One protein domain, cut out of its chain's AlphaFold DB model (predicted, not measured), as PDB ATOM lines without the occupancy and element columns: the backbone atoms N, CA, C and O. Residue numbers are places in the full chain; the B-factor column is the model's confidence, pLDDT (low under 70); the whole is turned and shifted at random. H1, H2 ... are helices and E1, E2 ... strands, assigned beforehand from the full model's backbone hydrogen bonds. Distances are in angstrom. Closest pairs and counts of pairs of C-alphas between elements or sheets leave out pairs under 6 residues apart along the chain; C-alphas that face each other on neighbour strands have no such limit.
ATOM      1  N   ASP A  15       6.683 -26.339  -7.150       36.56
ATOM      2  CA  ASP A  15       7.887 -26.309  -7.992       36.56
ATOM      3  C   ASP A  15       9.191 -26.680  -7.249       36.56
ATOM      4  O   ASP A  15      10.089 -27.245  -7.862       36.56
ATOM      5  N   GLU A  16       9.298 -26.458  -5.930       38.88
ATOM      6  CA  GLU A  16      10.438 -26.939  -5.113       38.88
ATOM      7  C   GLU A  16      10.222 -28.377  -4.613       38.88
ATOM      8  O   GLU A  16      11.170 -29.150  -4.458       38.88
ATOM      9  N   LEU A  17       8.959 -28.769  -4.410       44.97
ATOM     10  CA  LEU A  17       8.590 -30.172  -4.222       44.97
ATOM     11  C   LEU A  17       8.850 -30.986  -5.496       44.97
ATOM     12  O   LEU A  17       9.178 -32.155  -5.379       44.97
ATOM     13  N   ALA A  18       8.781 -30.411  -6.699       45.50
ATOM     14  CA  ALA A  18       8.935 -31.161  -7.950       45.50
ATOM     15  C   ALA A  18      10.275 -31.919  -8.068       45.50
ATOM     16  O   ALA A  18      10.306 -33.014  -8.636       45.50
ATOM     17  N   ASP A  19      11.351 -31.412  -7.459       49.88
ATOM     18  CA  ASP A  19      12.661 -32.079  -7.472       49.88
ATOM     19  C   ASP A  19      12.838 -33.132  -6.365       49.88
ATOM     20  O   ASP A  19      13.715 -33.992  -6.464       49.88
ATOM     21  N   ARG A  20      12.016 -33.110  -5.306       55.47
ATOM     22  CA  ARG A  20      12.176 -33.974  -4.114       55.47
ATOM     23  C   ARG A  20      10.988 -34.889  -3.820       55.47
ATOM     24  O   ARG A  20      11.165 -35.949  -3.227       55.47
ATOM     25  N   ALA A  21       9.801 -34.499  -4.246       58.75
ATOM     26  CA  ALA A  21       8.522 -35.154  -4.046       58.75
ATOM     27  C   ALA A  21       7.557 -34.790  -5.195       58.75
ATOM     28  O   ALA A  21       6.808 -33.817  -5.124       58.75
ATOM     29  N   ALA A  22       7.544 -35.583  -6.264       71.19
ATOM     30  CA  ALA A  22       6.708 -35.318  -7.438       71.19
ATOM     31  C   ALA A  22       5.540 -36.304  -7.541       71.19
ATOM     32  O   ALA A  22       5.681 -37.487  -7.228       71.19
ATOM     33  N   ARG A  23       4.376 -35.833  -8.002       72.50
ATOM     34  CA  ARG A  23       3.201 -36.680  -8.258       72.50
ATOM     35  C   ARG A  23       3.068 -36.975  -9.750       72.50
ATOM     36  O   ARG A  23       2.902 -36.052 -10.539       72.50
ATOM     37  N   TYR A  24       3.068 -38.251 -10.125       68.56
ATOM     38  CA  TYR A  24       2.909 -38.714 -11.508       68.56
ATOM     39  C   TYR A  24       1.726 -39.675 -11.602       68.56
ATOM     40  O   TYR A  24       1.778 -40.775 -11.059       68.56
ATOM     41  N   GLY A  25       0.632 -39.266 -12.254       69.00
ATOM     42  CA  GLY A  25      -0.553 -40.126 -12.398       69.00
ATOM     43  C   GLY A  25      -1.134 -40.601 -11.058       69.00
ATOM     44  O   GLY A  25      -1.624 -41.719 -10.949       69.00
ATOM     45  N   GLY A  26      -1.009 -39.777 -10.012       78.06
ATOM     46  CA  GLY A  26      -1.402 -40.110  -8.642       78.06
ATOM     47  C   GLY A  26      -0.293 -40.748  -7.802       78.06
ATOM     48  O   GLY A  26      -0.320 -40.582  -6.591       78.06
ATOM     49  N   VAL A  27       0.709 -41.398  -8.397       83.38
ATOM     50  CA  VAL A  27       1.854 -41.978  -7.668       83.38
ATOM     51  C   VAL A  27       2.732 -40.863  -7.110       83.38
ATOM     52  O   VAL A  27       3.043 -39.910  -7.822       83.38
ATOM     53  N   ILE A  28       3.153 -40.976  -5.851       87.19
ATOM     54  CA  ILE A  28       4.052 -40.008  -5.210       87.19
ATOM     55  C   ILE A  28       5.480 -40.551  -5.281       87.19
ATOM     56  O   ILE A  28       5.754 -41.633  -4.779       87.19
ATOM     57  N   LYS A  29       6.396 -39.804  -5.888       90.19
ATOM     58  CA  LYS A  29       7.824 -40.118  -5.968       90.19
ATOM     59  C   LYS A  29       8.575 -39.253  -4.968       90.19
ATOM     60  O   LYS A  29       8.685 -38.058  -5.211       90.19
ATOM     61  N   LEU A  30       9.122 -39.840  -3.910       90.62
ATOM     62  CA  LEU A  30       9.973 -39.163  -2.931       90.62
ATOM     63  C   LEU A  30      11.447 -39.467  -3.187       90.62
ATOM     64  O   LEU A  30      11.802 -40.597  -3.514       90.62
ATOM     65  N   ILE A  31      12.307 -38.473  -2.999       90.06
ATOM     66  CA  ILE A  31      13.747 -38.569  -3.209       90.06
ATOM     67  C   ILE A  31      14.469 -38.215  -1.912       90.06
ATOM     68  O   ILE A  31      14.251 -37.158  -1.324       90.06
ATOM     69  N   GLY A  32      15.371 -39.091  -1.488       89.44
ATOM     70  CA  GLY A  32      16.199 -38.892  -0.309       89.44
ATOM     71  C   GLY A  32      17.576 -39.525  -0.445       89.44
ATOM     72  O   GLY A  32      18.010 -39.904  -1.531       89.44
ATOM     73  N   LYS A  33      18.271 -39.611   0.682       87.38
ATOM     74  CA  LYS A  33      19.630 -40.142   0.819       87.38
ATOM     75  C   LYS A  33      19.688 -41.355   1.739       87.38
ATOM     76  O   LYS A  33      20.431 -42.294   1.484       87.38
ATOM     77  N   PHE A  34      18.865 -41.367   2.788       88.12
ATOM     78  CA  PHE A  34      18.801 -42.479   3.736       88.12
ATOM     79  C   PHE A  34      17.358 -42.887   3.982       88.12
ATOM     80  O   PHE A  34      16.497 -42.038   4.162       88.12
ATOM     81  N   LEU A  35      17.101 -44.190   4.019       89.56
ATOM     82  CA  LEU A  35      15.797 -44.749   4.360       89.56
ATOM     83  C   LEU A  35      15.955 -45.599   5.616       89.56
ATOM     84  O   LEU A  35      16.775 -46.521   5.624       89.56
ATOM     85  N   GLY A  36      15.175 -45.282   6.646       87.38
ATOM     86  CA  GLY A  36      15.161 -45.978   7.928       87.38
ATOM     87  C   GLY A  36      13.742 -46.244   8.426       87.38
ATOM     88  O   GLY A  36      12.760 -45.757   7.865       87.38
ATOM     89  N   ASN A  37      13.632 -47.032   9.494       87.12
ATOM     90  CA  ASN A  37      12.364 -47.206  10.199       87.12
ATOM     91  C   ASN A  37      12.006 -45.925  10.963       87.12
ATOM     92  O   ASN A  37      12.882 -45.260  11.518       87.12
ATOM     93  N   SER A  38      10.717 -45.593  10.991       85.56
ATOM     94  CA  SER A  38      10.199 -44.616  11.945       85.56
ATOM     95  C   SER A  38      10.095 -45.235  13.345       85.56
ATOM     96  O   SER A  38      10.055 -46.455  13.495       85.56
ATOM     97  N   GLU A  39      10.014 -44.384  14.367       84.56
ATOM     98  CA  GLU A  39       9.552 -44.761  15.711       84.56
ATOM     99  C   GLU A  39       8.066 -45.134  15.719       84.56
ATOM    100  O   GLU A  39       7.615 -45.879  16.588       84.56
ATOM    101  N   ARG A  40       7.293 -44.632  14.749       80.06
ATOM    102  CA  ARG A  40       5.907 -45.047  14.560       80.06
ATOM    103  C   ARG A  40       5.876 -46.423  13.921       80.06
ATOM    104  O   ARG A  40       6.527 -46.677  12.904       80.06
ATOM    105  N   GLU A  41       5.057 -47.288  14.502       84.50
ATOM    106  CA  GLU A  41       4.836 -48.629  13.985       84.50
ATOM    107  C   GLU A  41       4.391 -48.569  12.516       84.50
ATOM    108  O   GLU A  41       3.633 -47.683  12.112       84.50
ATOM    109  N   HIS A  42       4.908 -49.481  11.693       89.88
ATOM    110  CA  HIS A  42       4.595 -49.562  10.262       89.88
ATOM    111  C   HIS A  42       4.867 -48.290   9.434       89.88
ATOM    112  O   HIS A  42       4.285 -48.126   8.362       89.88
ATOM    113  N   HIS A  43       5.789 -47.419   9.859       90.56
ATOM    114  CA  HIS A  43       6.216 -46.257   9.071       90.56
ATOM    115  C   HIS A  43       7.707 -46.308   8.705       90.56
ATOM    116  O   HIS A  43       8.540 -46.875   9.421       90.56
ATOM    117  N   PHE A  44       8.045 -45.706   7.569       91.06
ATOM    118  CA  PHE A  44       9.413 -45.419   7.148       91.06
ATOM    119  C   PHE A  44       9.714 -43.928   7.263       91.06
ATOM    120  O   PHE A  44       8.809 -43.108   7.137       91.06
ATOM    121  N   ARG A  45      10.995 -43.596   7.455       92.50
ATOM    122  CA  ARG A  45      11.558 -42.245   7.351       92.50
ATOM    123  C   ARG A  45      12.573 -42.207   6.208       92.50
ATOM    124  O   ARG A  45      13.576 -42.920   6.247       92.50
ATOM    125  N   LEU A  46      12.321 -41.379   5.201       92.12
ATOM    126  CA  LEU A  46      13.240 -41.081   4.106       92.12
ATOM    127  C   LEU A  46      13.896 -39.723   4.359       92.12
ATOM    128  O   LEU A  46      13.276 -38.681   4.168       92.12
ATOM    129  N   TYR A  47      15.151 -39.736   4.782       90.19
ATOM    130  CA  TYR A  47      15.942 -38.542   5.043       90.19
ATOM    131  C   TYR A  47      16.427 -37.910   3.747       90.19
ATOM    132  O   TYR A  47      16.955 -38.602   2.874       90.19
ATOM    133  N   THR A  48      16.299 -36.593   3.635       89.00
ATOM    134  CA  THR A  48      16.664 -35.831   2.430       89.00
ATOM    135  C   THR A  48      18.030 -35.148   2.544       89.00
ATOM    136  O   THR A  48      18.559 -34.647   1.548       89.00
ATOM    137  N   THR A  49      18.625 -35.148   3.740       83.38
ATOM    138  CA  THR A  49      19.905 -34.503   4.067       83.38
ATOM    139  C   THR A  49      20.906 -35.495   4.658       83.38
ATOM    140  O   THR A  49      20.523 -36.501   5.256       83.38
ATOM    141  N   ASP A  50      22.203 -35.202   4.518       80.31
ATOM    142  CA  ASP A  50      23.278 -36.037   5.091       80.31
ATOM    143  C   ASP A  50      23.364 -35.919   6.615       80.31
ATOM    144  O   ASP A  50      23.836 -36.822   7.297       80.31
ATOM    145  N   THR A  51      22.879 -34.803   7.155       80.25
ATOM    146  CA  THR A  51      22.818 -34.526   8.592       80.25
ATOM    147  C   THR A  51      21.590 -35.139   9.264       80.25
ATOM    148  O   THR A  51      21.411 -34.961  10.467       80.25
ATOM    149  N   LEU A  52      20.739 -35.850   8.508       83.50
ATOM    150  CA  LEU A  52      19.556 -36.571   8.998       83.50
ATOM    151  C   LEU A  52      18.553 -35.690   9.761       83.50
ATOM    152  O   LEU A  52      17.765 -36.168  10.573       83.50
ATOM    153  N   ASN A  53      18.577 -34.390   9.483       83.62
ATOM    154  CA  ASN A  53      17.734 -33.393  10.128       83.62
ATOM    155  C   ASN A  53      16.444 -33.100   9.355       83.62
ATOM    156  O   ASN A  53      15.602 -32.393   9.882       83.62
ATOM    157  N   TRP A  54      16.275 -33.624   8.139       87.56
ATOM    158  CA  TRP A  54      15.046 -33.499   7.349       87.56
ATOM    159  C   TRP A  54      14.637 -34.860   6.803       87.56
ATOM    160  O   TRP A  54      15.470 -35.557   6.216       87.56
ATOM    161  N   TYR A  55      13.370 -35.238   6.981       91.12
ATOM    162  CA  TYR A  55      12.844 -36.507   6.486       91.12
ATOM    163  C   TYR A  55      11.366 -36.454   6.098       91.12
ATOM    164  O   TYR A  55      10.585 -35.682   6.649       91.12
ATOM    165  N   TYR A  56      10.994 -37.349   5.184       92.50
ATOM    166  CA  TYR A  56       9.614 -37.723   4.901       92.50
ATOM    167  C   TYR A  56       9.247 -38.985   5.668       92.50
ATOM    168  O   TYR A  56       9.951 -39.987   5.581       92.50
ATOM    169  N   GLU A  57       8.132 -38.963   6.376       92.50
ATOM    170  CA  GLU A  57       7.558 -40.111   7.056       92.50
ATOM    171  C   GLU A  57       6.285 -40.578   6.350       92.50
ATOM    172  O   GLU A  57       5.406 -39.776   6.028       92.50
ATOM    173  N   PHE A  58       6.189 -41.879   6.087       91.94
ATOM    174  CA  PHE A  58       5.063 -42.483   5.371       91.94
ATOM    175  C   PHE A  58       4.861 -43.945   5.777       91.94
ATOM    176  O   PHE A  58       5.780 -44.599   6.275       91.94
ATOM    177  N   SER A  59       3.651 -44.465   5.562       92.31
ATOM    178  CA  SER A  59       3.324 -45.867   5.850       92.31
ATOM    179  C   SER A  59       4.089 -46.825   4.931       92.31
ATOM    180  O   SER A  59       4.216 -46.584   3.728       92.31
ATOM    181  N   LYS A  60       4.546 -47.952   5.487       91.69
ATOM    182  CA  LYS A  60       5.178 -49.041   4.728       91.69
ATOM    183  C   LYS A  60       4.229 -49.638   3.688       91.69
ATOM    184  O   LYS A  60       4.656 -49.937   2.579       91.69
ATOM    185  N   ASP A  61       2.939 -49.723   4.002       90.62
ATOM    186  CA  ASP A  61       1.923 -50.309   3.116       90.62
ATOM    187  C   ASP A  61       1.600 -49.418   1.912       90.62
ATOM    188  O   ASP A  61       1.018 -49.866   0.916       90.62
ATOM    189  N   ALA A  62       1.969 -48.140   2.001       89.31
ATOM    190  CA  ALA A  62       1.836 -47.190   0.914       89.31
ATOM    191  C   ALA A  62       2.973 -47.298  -0.108       89.31
ATOM    192  O   ALA A  62       2.848 -46.729  -1.188       89.31
ATOM    193  N   VAL A  63       4.058 -48.015   0.193       91.31
ATOM    194  CA  VAL A  63       5.207 -48.155  -0.705       91.31
ATOM    195  C   VAL A  63       4.868 -49.103  -1.853       91.31
ATOM    196  O   VAL A  63       4.456 -50.240  -1.640       91.31
ATOM    197  N   ILE A  64       5.040 -48.616  -3.079       91.56
ATOM    198  CA  ILE A  64       5.016 -49.421  -4.302       91.56
ATOM    199  C   ILE A  64       6.401 -50.022  -4.529       91.56
ATOM    200  O   ILE A  64       6.515 -51.224  -4.746       91.56
ATOM    201  N   ASP A  65       7.438 -49.181  -4.488       88.31
ATOM    202  CA  ASP A  65       8.820 -49.591  -4.730       88.31
ATOM    203  C   ASP A  65       9.817 -48.627  -4.063       88.31
ATOM    204  O   ASP A  65       9.478 -47.482  -3.736       88.31
ATOM    205  N   VAL A  66      11.054 -49.091  -3.874       90.56
ATOM    206  CA  VAL A  66      12.196 -48.289  -3.423       90.56
ATOM    207  C   VAL A  66      13.441 -48.678  -4.214       90.56
ATOM    208  O   VAL A  66      13.940 -49.797  -4.101       90.56
ATOM    209  N   GLU A  67      14.024 -47.713  -4.917       88.38
ATOM    210  CA  GLU A  67      15.271 -47.887  -5.657       88.38
ATOM    211  C   GLU A  67      16.397 -47.093  -5.000       88.38
ATOM    212  O   GLU A  67      16.216 -45.964  -4.537       88.38
ATOM    213  N   ARG A  68      17.585 -47.696  -4.961       85.50
ATOM    214  CA  ARG A  68      18.808 -47.060  -4.472       85.50
ATOM    215  C   ARG A  68      19.802 -46.968  -5.614       85.50
ATOM    216  O   ARG A  68      20.170 -47.984  -6.199       85.50
ATOM    217  N   PHE A  69      20.254 -45.758  -5.893       82.12
ATOM    218  CA  PHE A  69      21.205 -45.479  -6.955       82.12
ATOM    219  C   PHE A  69      22.641 -45.564  -6.425       82.12
ATOM    220  O   PHE A  69      22.888 -45.217  -5.266       82.12
ATOM    221  N   PRO A  70      23.620 -45.941  -7.270       77.62
ATOM    222  CA  PRO A  70      25.039 -45.922  -6.901       77.62
ATOM    223  C   PRO A  70      25.548 -44.550  -6.436       77.62
ATOM    224  O   PRO A  70      26.531 -44.473  -5.710       77.62
ATOM    225  N   SER A  71      24.860 -43.467  -6.813       81.38
ATOM    226  CA  SER A  71      25.122 -42.102  -6.340       81.38
ATOM    227  C   SER A  71      24.792 -41.875  -4.857       81.38
ATOM    228  O   SER A  71      25.071 -40.801  -4.332       81.38
ATOM    229  N   GLY A  72      24.163 -42.845  -4.183       76.31
ATOM    230  CA  GLY A  72      23.657 -42.708  -2.815       76.31
ATOM    231  C   GLY A  72      22.256 -42.094  -2.731       76.31
ATOM    232  O   GLY A  72      21.723 -41.930  -1.638       76.31
ATOM    233  N   GLN A  73      21.634 -41.774  -3.868       85.50
ATOM    234  CA  GLN A  73      20.247 -41.320  -3.915       85.50
ATOM    235  C   GLN A  73      19.286 -42.499  -3.729       85.50
ATOM    236  O   GLN A  73      19.499 -43.587  -4.264       85.50
ATOM    237  N   ILE A  74      18.201 -42.275  -2.996       88.56
ATOM    238  CA  ILE A  74      17.113 -43.230  -2.795       88.56
ATOM    239  C   ILE A  74      15.839 -42.610  -3.346       88.56
ATOM    240  O   ILE A  74      15.520 -41.466  -3.027       88.56
ATOM    241  N   ILE A  75      15.100 -43.373  -4.143       90.50
ATOM    242  CA  ILE A  75      13.783 -42.987  -4.639       90.50
ATOM    243  C   ILE A  75      12.755 -43.959  -4.067       90.50
ATOM    244  O   ILE A  75      12.921 -45.168  -4.188       90.50
ATOM    245  N   ALA A  76      11.708 -43.433  -3.436       91.62
ATOM    246  CA  ALA A  76      10.568 -44.203  -2.956       91.62
ATOM    247  C   ALA A  76       9.317 -43.813  -3.749       91.62
ATOM    248  O   ALA A  76       8.957 -42.637  -3.807       91.62
ATOM    249  N   TRP A  77       8.643 -44.796  -4.341       91.50
ATOM    250  CA  TRP A  77       7.366 -44.600  -5.024       91.50
ATOM    251  C   TRP A  77       6.234 -45.060  -4.123       91.50
ATOM    252  O   TRP A  77       6.251 -46.184  -3.627       91.50
ATOM    253  N   LEU A  78       5.240 -44.201  -3.926       91.62
ATOM    254  CA  LEU A  78       4.100 -44.449  -3.057       91.62
ATOM    255  C   LEU A  78       2.793 -44.468  -3.844       91.62
ATOM    256  O   LEU A  78       2.628 -43.766  -4.846       91.62
ATOM    257  N   LYS A  79       1.839 -45.246  -3.335       89.25
ATOM    258  CA  LYS A  79       0.480 -45.359  -3.860       89.25
ATOM    259  C   LYS A  79      -0.207 -43.992  -3.940       89.25
ATOM    260  O   LYS A  79       0.032 -43.126  -3.092       89.25
ATOM    261  N   PRO A  80      -1.111 -43.806  -4.915       86.94
ATOM    262  CA  PRO A  80      -1.972 -42.638  -4.933       86.94
ATOM    263  C   PRO A  80      -2.748 -42.468  -3.631       86.94
ATOM    264  O   PRO A  80      -3.275 -43.431  -3.083       86.94
ATOM    265  N   GLY A  81      -2.790 -41.232  -3.131       83.69
ATOM    266  CA  GLY A  81      -3.453 -40.898  -1.868       83.69
ATOM    267  C   GLY A  81      -2.653 -41.241  -0.607       83.69
ATOM    268  O   GLY A  81      -3.175 -41.055   0.488       83.69
ATOM    269  N   ALA A  82      -1.406 -41.709  -0.728       87.19
ATOM    270  CA  ALA A  82      -0.557 -41.935   0.436       87.19
ATOM    271  C   ALA A  82      -0.305 -40.633   1.212       87.19
ATOM    272  O   ALA A  82       0.056 -39.601   0.638       87.19
ATOM    273  N   THR A  83      -0.455 -40.705   2.533       88.94
ATOM    274  CA  THR A  83      -0.112 -39.606   3.435       88.94
ATOM    275  C   THR A  83       1.391 -39.591   3.669       88.94
ATOM    276  O   THR A  83       1.967 -40.587   4.109       88.94
ATOM    277  N   VAL A  84       2.008 -38.445   3.397       88.44
ATOM    278  CA  VAL A  84       3.428 -38.186   3.642       88.44
ATOM    279  C   VAL A  84       3.528 -37.006   4.597       88.44
ATOM    280  O   VAL A  84       2.889 -35.980   4.372       88.44
ATOM    281  N   GLN A  85       4.310 -37.156   5.661       89.94
ATOM    282  CA  GLN A  85       4.609 -36.087   6.610       89.94
ATOM    283  C   GLN A  85       6.061 -35.657   6.439       89.94
ATOM    284  O   GLN A  85       6.953 -36.495   6.463       89.94
ATOM    285  N   GLU A  86       6.307 -34.366   6.255       89.31
ATOM    286  CA  GLU A  86       7.661 -33.816   6.212       89.31
ATOM    287  C   GLU A  86       8.020 -33.218   7.569       89.31
ATOM    288  O   GLU A  86       7.258 -32.424   8.122       89.31
ATOM    289  N   THR A  87       9.185 -33.591   8.093       88.44
ATOM    290  CA  THR A  87       9.624 -33.173   9.423       88.44
ATOM    291  C   THR A  87      11.086 -32.749   9.403       88.44
ATOM    292  O   THR A  87      11.945 -33.438   8.846       88.44
ATOM    293  N   ALA A  88      11.371 -31.642  10.091       86.12
ATOM    294  CA  ALA A  88      12.719 -31.212  10.425       86.12
ATOM    295  C   ALA A  88      13.015 -31.486  11.912       86.12
ATOM    296  O   ALA A  88      12.243 -31.095  12.786       86.12
ATOM    297  N   THR A  89      14.133 -32.144  12.219       80.12
ATOM    298  CA  THR A  89      14.603 -32.431  13.585       80.12
ATOM    299  C   THR A  89      15.994 -31.852  13.816       80.12
ATOM    300  O   THR A  89      16.837 -31.862  12.928       80.12
ATOM    301  N   ARG A  90      16.269 -31.350  15.025       70.81
ATOM    302  CA  ARG A  90      17.608 -30.859  15.406       70.81
ATOM    303  C   ARG A  90      18.543 -31.972  15.885       70.81
ATOM    304  O   ARG A  90      19.741 -31.739  16.001       70.81
ATOM    305  N   THR A  91      18.007 -33.155  16.161       65.00
ATOM    306  CA  THR A  91      18.737 -34.300  16.710       65.00
ATOM    307  C   THR A  91      18.549 -35.529  15.830       65.00
ATOM    308  O   THR A  91      17.447 -35.801  15.346       65.00
ATOM    309  N   VAL A  92      19.640 -36.274  15.623       63.72
ATOM    310  CA  VAL A  92      19.605 -37.570  14.938       63.72
ATOM    311  C   VAL A  92      18.893 -38.568  15.861       63.72
ATOM    312  O   VAL A  92      19.338 -38.735  16.997       63.72
ATOM    313  N   PRO A  93      17.798 -39.211  15.426       62.72
ATOM    314  CA  PRO A  93      17.053 -40.123  16.287       62.72
ATOM    315  C   PRO A  93      17.872 -41.377  16.627       62.72
ATOM    316  O   PRO A  93      18.526 -41.960  15.760       62.72
ATOM    317  N   GLU A  94      17.805 -41.818  17.887       57.72
ATOM    318  CA  GLU A  94      18.580 -42.952  18.424       57.72
ATOM    319  C   GLU A  94      18.350 -44.259  17.645       57.72
ATOM    320  O   GLU A  94      19.277 -45.049  17.458       57.72
ATOM    321  N   GLY A  95      17.145 -44.455  17.097       56.38
ATOM    322  CA  GLY A  95      16.803 -45.612  16.263       56.38
ATOM    323  C   GLY A  95      17.634 -45.736  14.977       56.38
ATOM    324  O   GLY A  95      17.775 -46.839  14.450       56.38
ATOM    325  N   PHE A  96      18.236 -44.642  14.494       57.97
ATOM    326  CA  PHE A  96      19.190 -44.683  13.381       57.97
ATOM    327  C   PHE A  96      20.550 -45.257  13.807       57.97
ATOM    328  O   PHE A  96      21.173 -46.006  13.056       57.97
ATOM    329  N   LEU A  97      20.996 -44.934  15.025       57.03
ATOM    330  CA  LEU A  97      22.270 -45.398  15.581       57.03
ATOM    331  C   LEU A  97      22.201 -46.871  16.014       57.03
ATOM    332  O   LEU A  97      23.211 -47.572  15.984       57.03
ATOM    333  N   GLY A  98      21.011 -47.344  16.397       51.50
ATOM    334  CA  GLY A  98      20.820 -48.650  17.025       51.50
ATOM    335  C   GLY A  98      20.631 -49.864  16.105       51.50
ATOM    336  O   GLY A  98      20.732 -50.983  16.605       51.50
ATOM    337  N   GLY A  99      20.348 -49.734  14.800       45.97
ATOM    338  CA  GLY A  99      19.809 -50.902  14.082       45.97
ATOM    339  C   GLY A  99      19.940 -50.954  12.561       45.97
ATOM    340  O   GLY A  99      19.397 -50.132  11.830       45.97
ATOM    341  N   ALA A 100      20.572 -52.041  12.103       47.28
ATOM    342  CA  ALA A 100      20.426 -52.722  10.806       47.28
ATOM    343  C   ALA A 100      20.873 -52.008   9.514       47.28
ATOM    344  O   ALA A 100      21.428 -52.663   8.632       47.28
ATOM    345  N   THR A 101      20.734 -50.687   9.392       51.62
ATOM    346  CA  THR A 101      20.976 -50.002   8.105       51.62
ATOM    347  C   THR A 101      22.463 -49.975   7.724       51.62
ATOM    348  O   THR A 101      22.807 -50.126   6.555       51.62
ATOM    349  N   TYR A 102      23.378 -49.886   8.697       46.03
ATOM    350  CA  TYR A 102      24.823 -49.897   8.416       46.03
ATOM    351  C   TYR A 102      25.334 -51.278   7.955       46.03
ATOM    352  O   TYR A 102      26.201 -51.360   7.086       46.03
ATOM    353  N   ARG A 103      24.770 -52.375   8.490       44.22
ATOM    354  CA  ARG A 103      25.207 -53.745   8.153       44.22
ATOM    355  C   ARG A 103      24.680 -54.220   6.799       44.22
ATOM    356  O   ARG A 103      25.402 -54.921   6.098       44.22
ATOM    357  N   GLU A 104      23.491 -53.788   6.380       47.12
ATOM    358  CA  GLU A 104      22.990 -54.096   5.032       47.12
ATOM    359  C   GLU A 104      23.651 -53.244   3.936       47.12
ATOM    360  O   GLU A 104      23.853 -53.725   2.819       47.12
ATOM    361  N   ASN A 105      24.041 -52.002   4.249       44.38
ATOM    362  CA  ASN A 105      24.686 -51.102   3.287       44.38
ATOM    363  C   ASN A 105      26.144 -51.493   2.983       44.38
ATOM    364  O   ASN A 105      26.571 -51.369   1.837       44.38
ATOM    365  N   ALA A 106      26.896 -52.015   3.962       41.47
ATOM    366  CA  ALA A 106      28.258 -52.507   3.729       41.47
ATOM    367  C   ALA A 106      28.285 -53.827   2.932       41.47
ATOM    368  O   ALA A 106      29.192 -54.049   2.134       41.47
ATOM    369  N   ALA A 107      27.271 -54.683   3.098       40.66
ATOM    370  CA  ALA A 107      27.186 -55.963   2.391       40.66
ATOM    371  C   ALA A 107      26.680 -55.829   0.938       40.66
ATOM    372  O   ALA A 107      27.078 -56.611   0.078       40.66
ATOM    373  N   ARG A 108      25.839 -54.829   0.625       44.22
ATOM    374  CA  ARG A 108      25.280 -54.635  -0.731       44.22
ATOM    375  C   ARG A 108      26.191 -53.897  -1.714       44.22
ATOM    376  O   ARG A 108      26.018 -54.071  -2.918       44.22
ATOM    377  N   ALA A 109      27.177 -53.134  -1.240       42.56
ATOM    378  CA  ALA A 109      28.183 -52.517  -2.110       42.56
ATOM    379  C   ALA A 109      29.118 -53.550  -2.782       42.56
ATOM    380  O   ALA A 109      29.803 -53.215  -3.744       42.56
TER     381      ALA A 109
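Overview. This is residues 15 to 109 of the 157 residues of an uncharacterized protein of Massilia sp. Root335 (UniProt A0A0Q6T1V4). A small sandwich of two four-stranded sheets, E1 E2 E7 E6 and E3 E4 E5 E8, makes the body, with the strands of one sheet at 33 degrees to those of the other. Past the E3 edge comes a short helical tail, in which H1 only grazes the second sheet and residues 102 to 108 of H2 stick out free. The printed part has 95 residues, with eight named strands, E1 to E8, followed by two named helices, H1 and H2; both sheets are antiparallel and the class is mixed, helices and strands. The whole is compact, with a radius of gyration of the C-alphas of 13.0 A, and spans 36 by 28 by 25 A.

Along the chain. The first sheet holds E1, residues 21 to 24, beginning at C-alpha 21 (8.522, -35.154, -4.046); E2, residues 27 to 32, 16.4 A long; E7, residues 74 to 78, 13.1 A; and E6, residues 63 to 68, 14.2 A. The second holds E3, residues 34 to 37; E4, residues 43 to 47, 13.1 A; E5, residues 54 to 59, 17.1 A; and E8, residues 84 to 88, 13.5 A. H1 is residues 94 to 98, and H2, residues 101 to 108, is 10.9 A long and ends at C-alpha 108 (25.280, -54.635, -0.731).

Arrangement. The first sheet runs E1 E2 E7 E6 and is only just strongly twisted, with C-alphas up to 4.4 A off its best plane. E1 and E2 form a hairpin, with N 22 and O 29 at 2.9 A; E2 and E7 pair through N 30 and O 76 at 2.8 A; the hairpin E6 and E7 has N 67 and O 75 at 2.9 A. The second sheet runs E3 E4 E5 E8. In it E3, E4 and E5 form a meander, each strand the antiparallel neighbour of the one before, with N 36 and O 45 at 2.9 A and N 46 and O 56 at 2.8 A; E5 and E8 have N 57 and O 85 at 2.7 A. The parts of the sheets that face each other are 10.3 A centre to centre, and their best planes are 11 degrees apart. Between E2 and E4 the closest C-alphas are those of Gly 32 and Tyr 47, 5.4 A apart. E1 is apart from E3, E4, E5 and E8. H1 only grazes the second sheet with residues 95 to 96; its closest C-alphas with E3 are those of Phe 96 and Gly 36, 6.9 A apart. H1 and H2 meet only through their link. Every O i to N i+4 pair is within hydrogen-bond range in H1, and 3 of 4 in H2.

Size, cuts and confidence. The C-alphas farthest apart are those of Gly 25 and Gly 98, at 37.4 A. The printed part has no cut and no long link. The mean pLDDT of the printed part is 76.3, and residues 15 to 21, 24 to 25 and 91 to 109 are under 70.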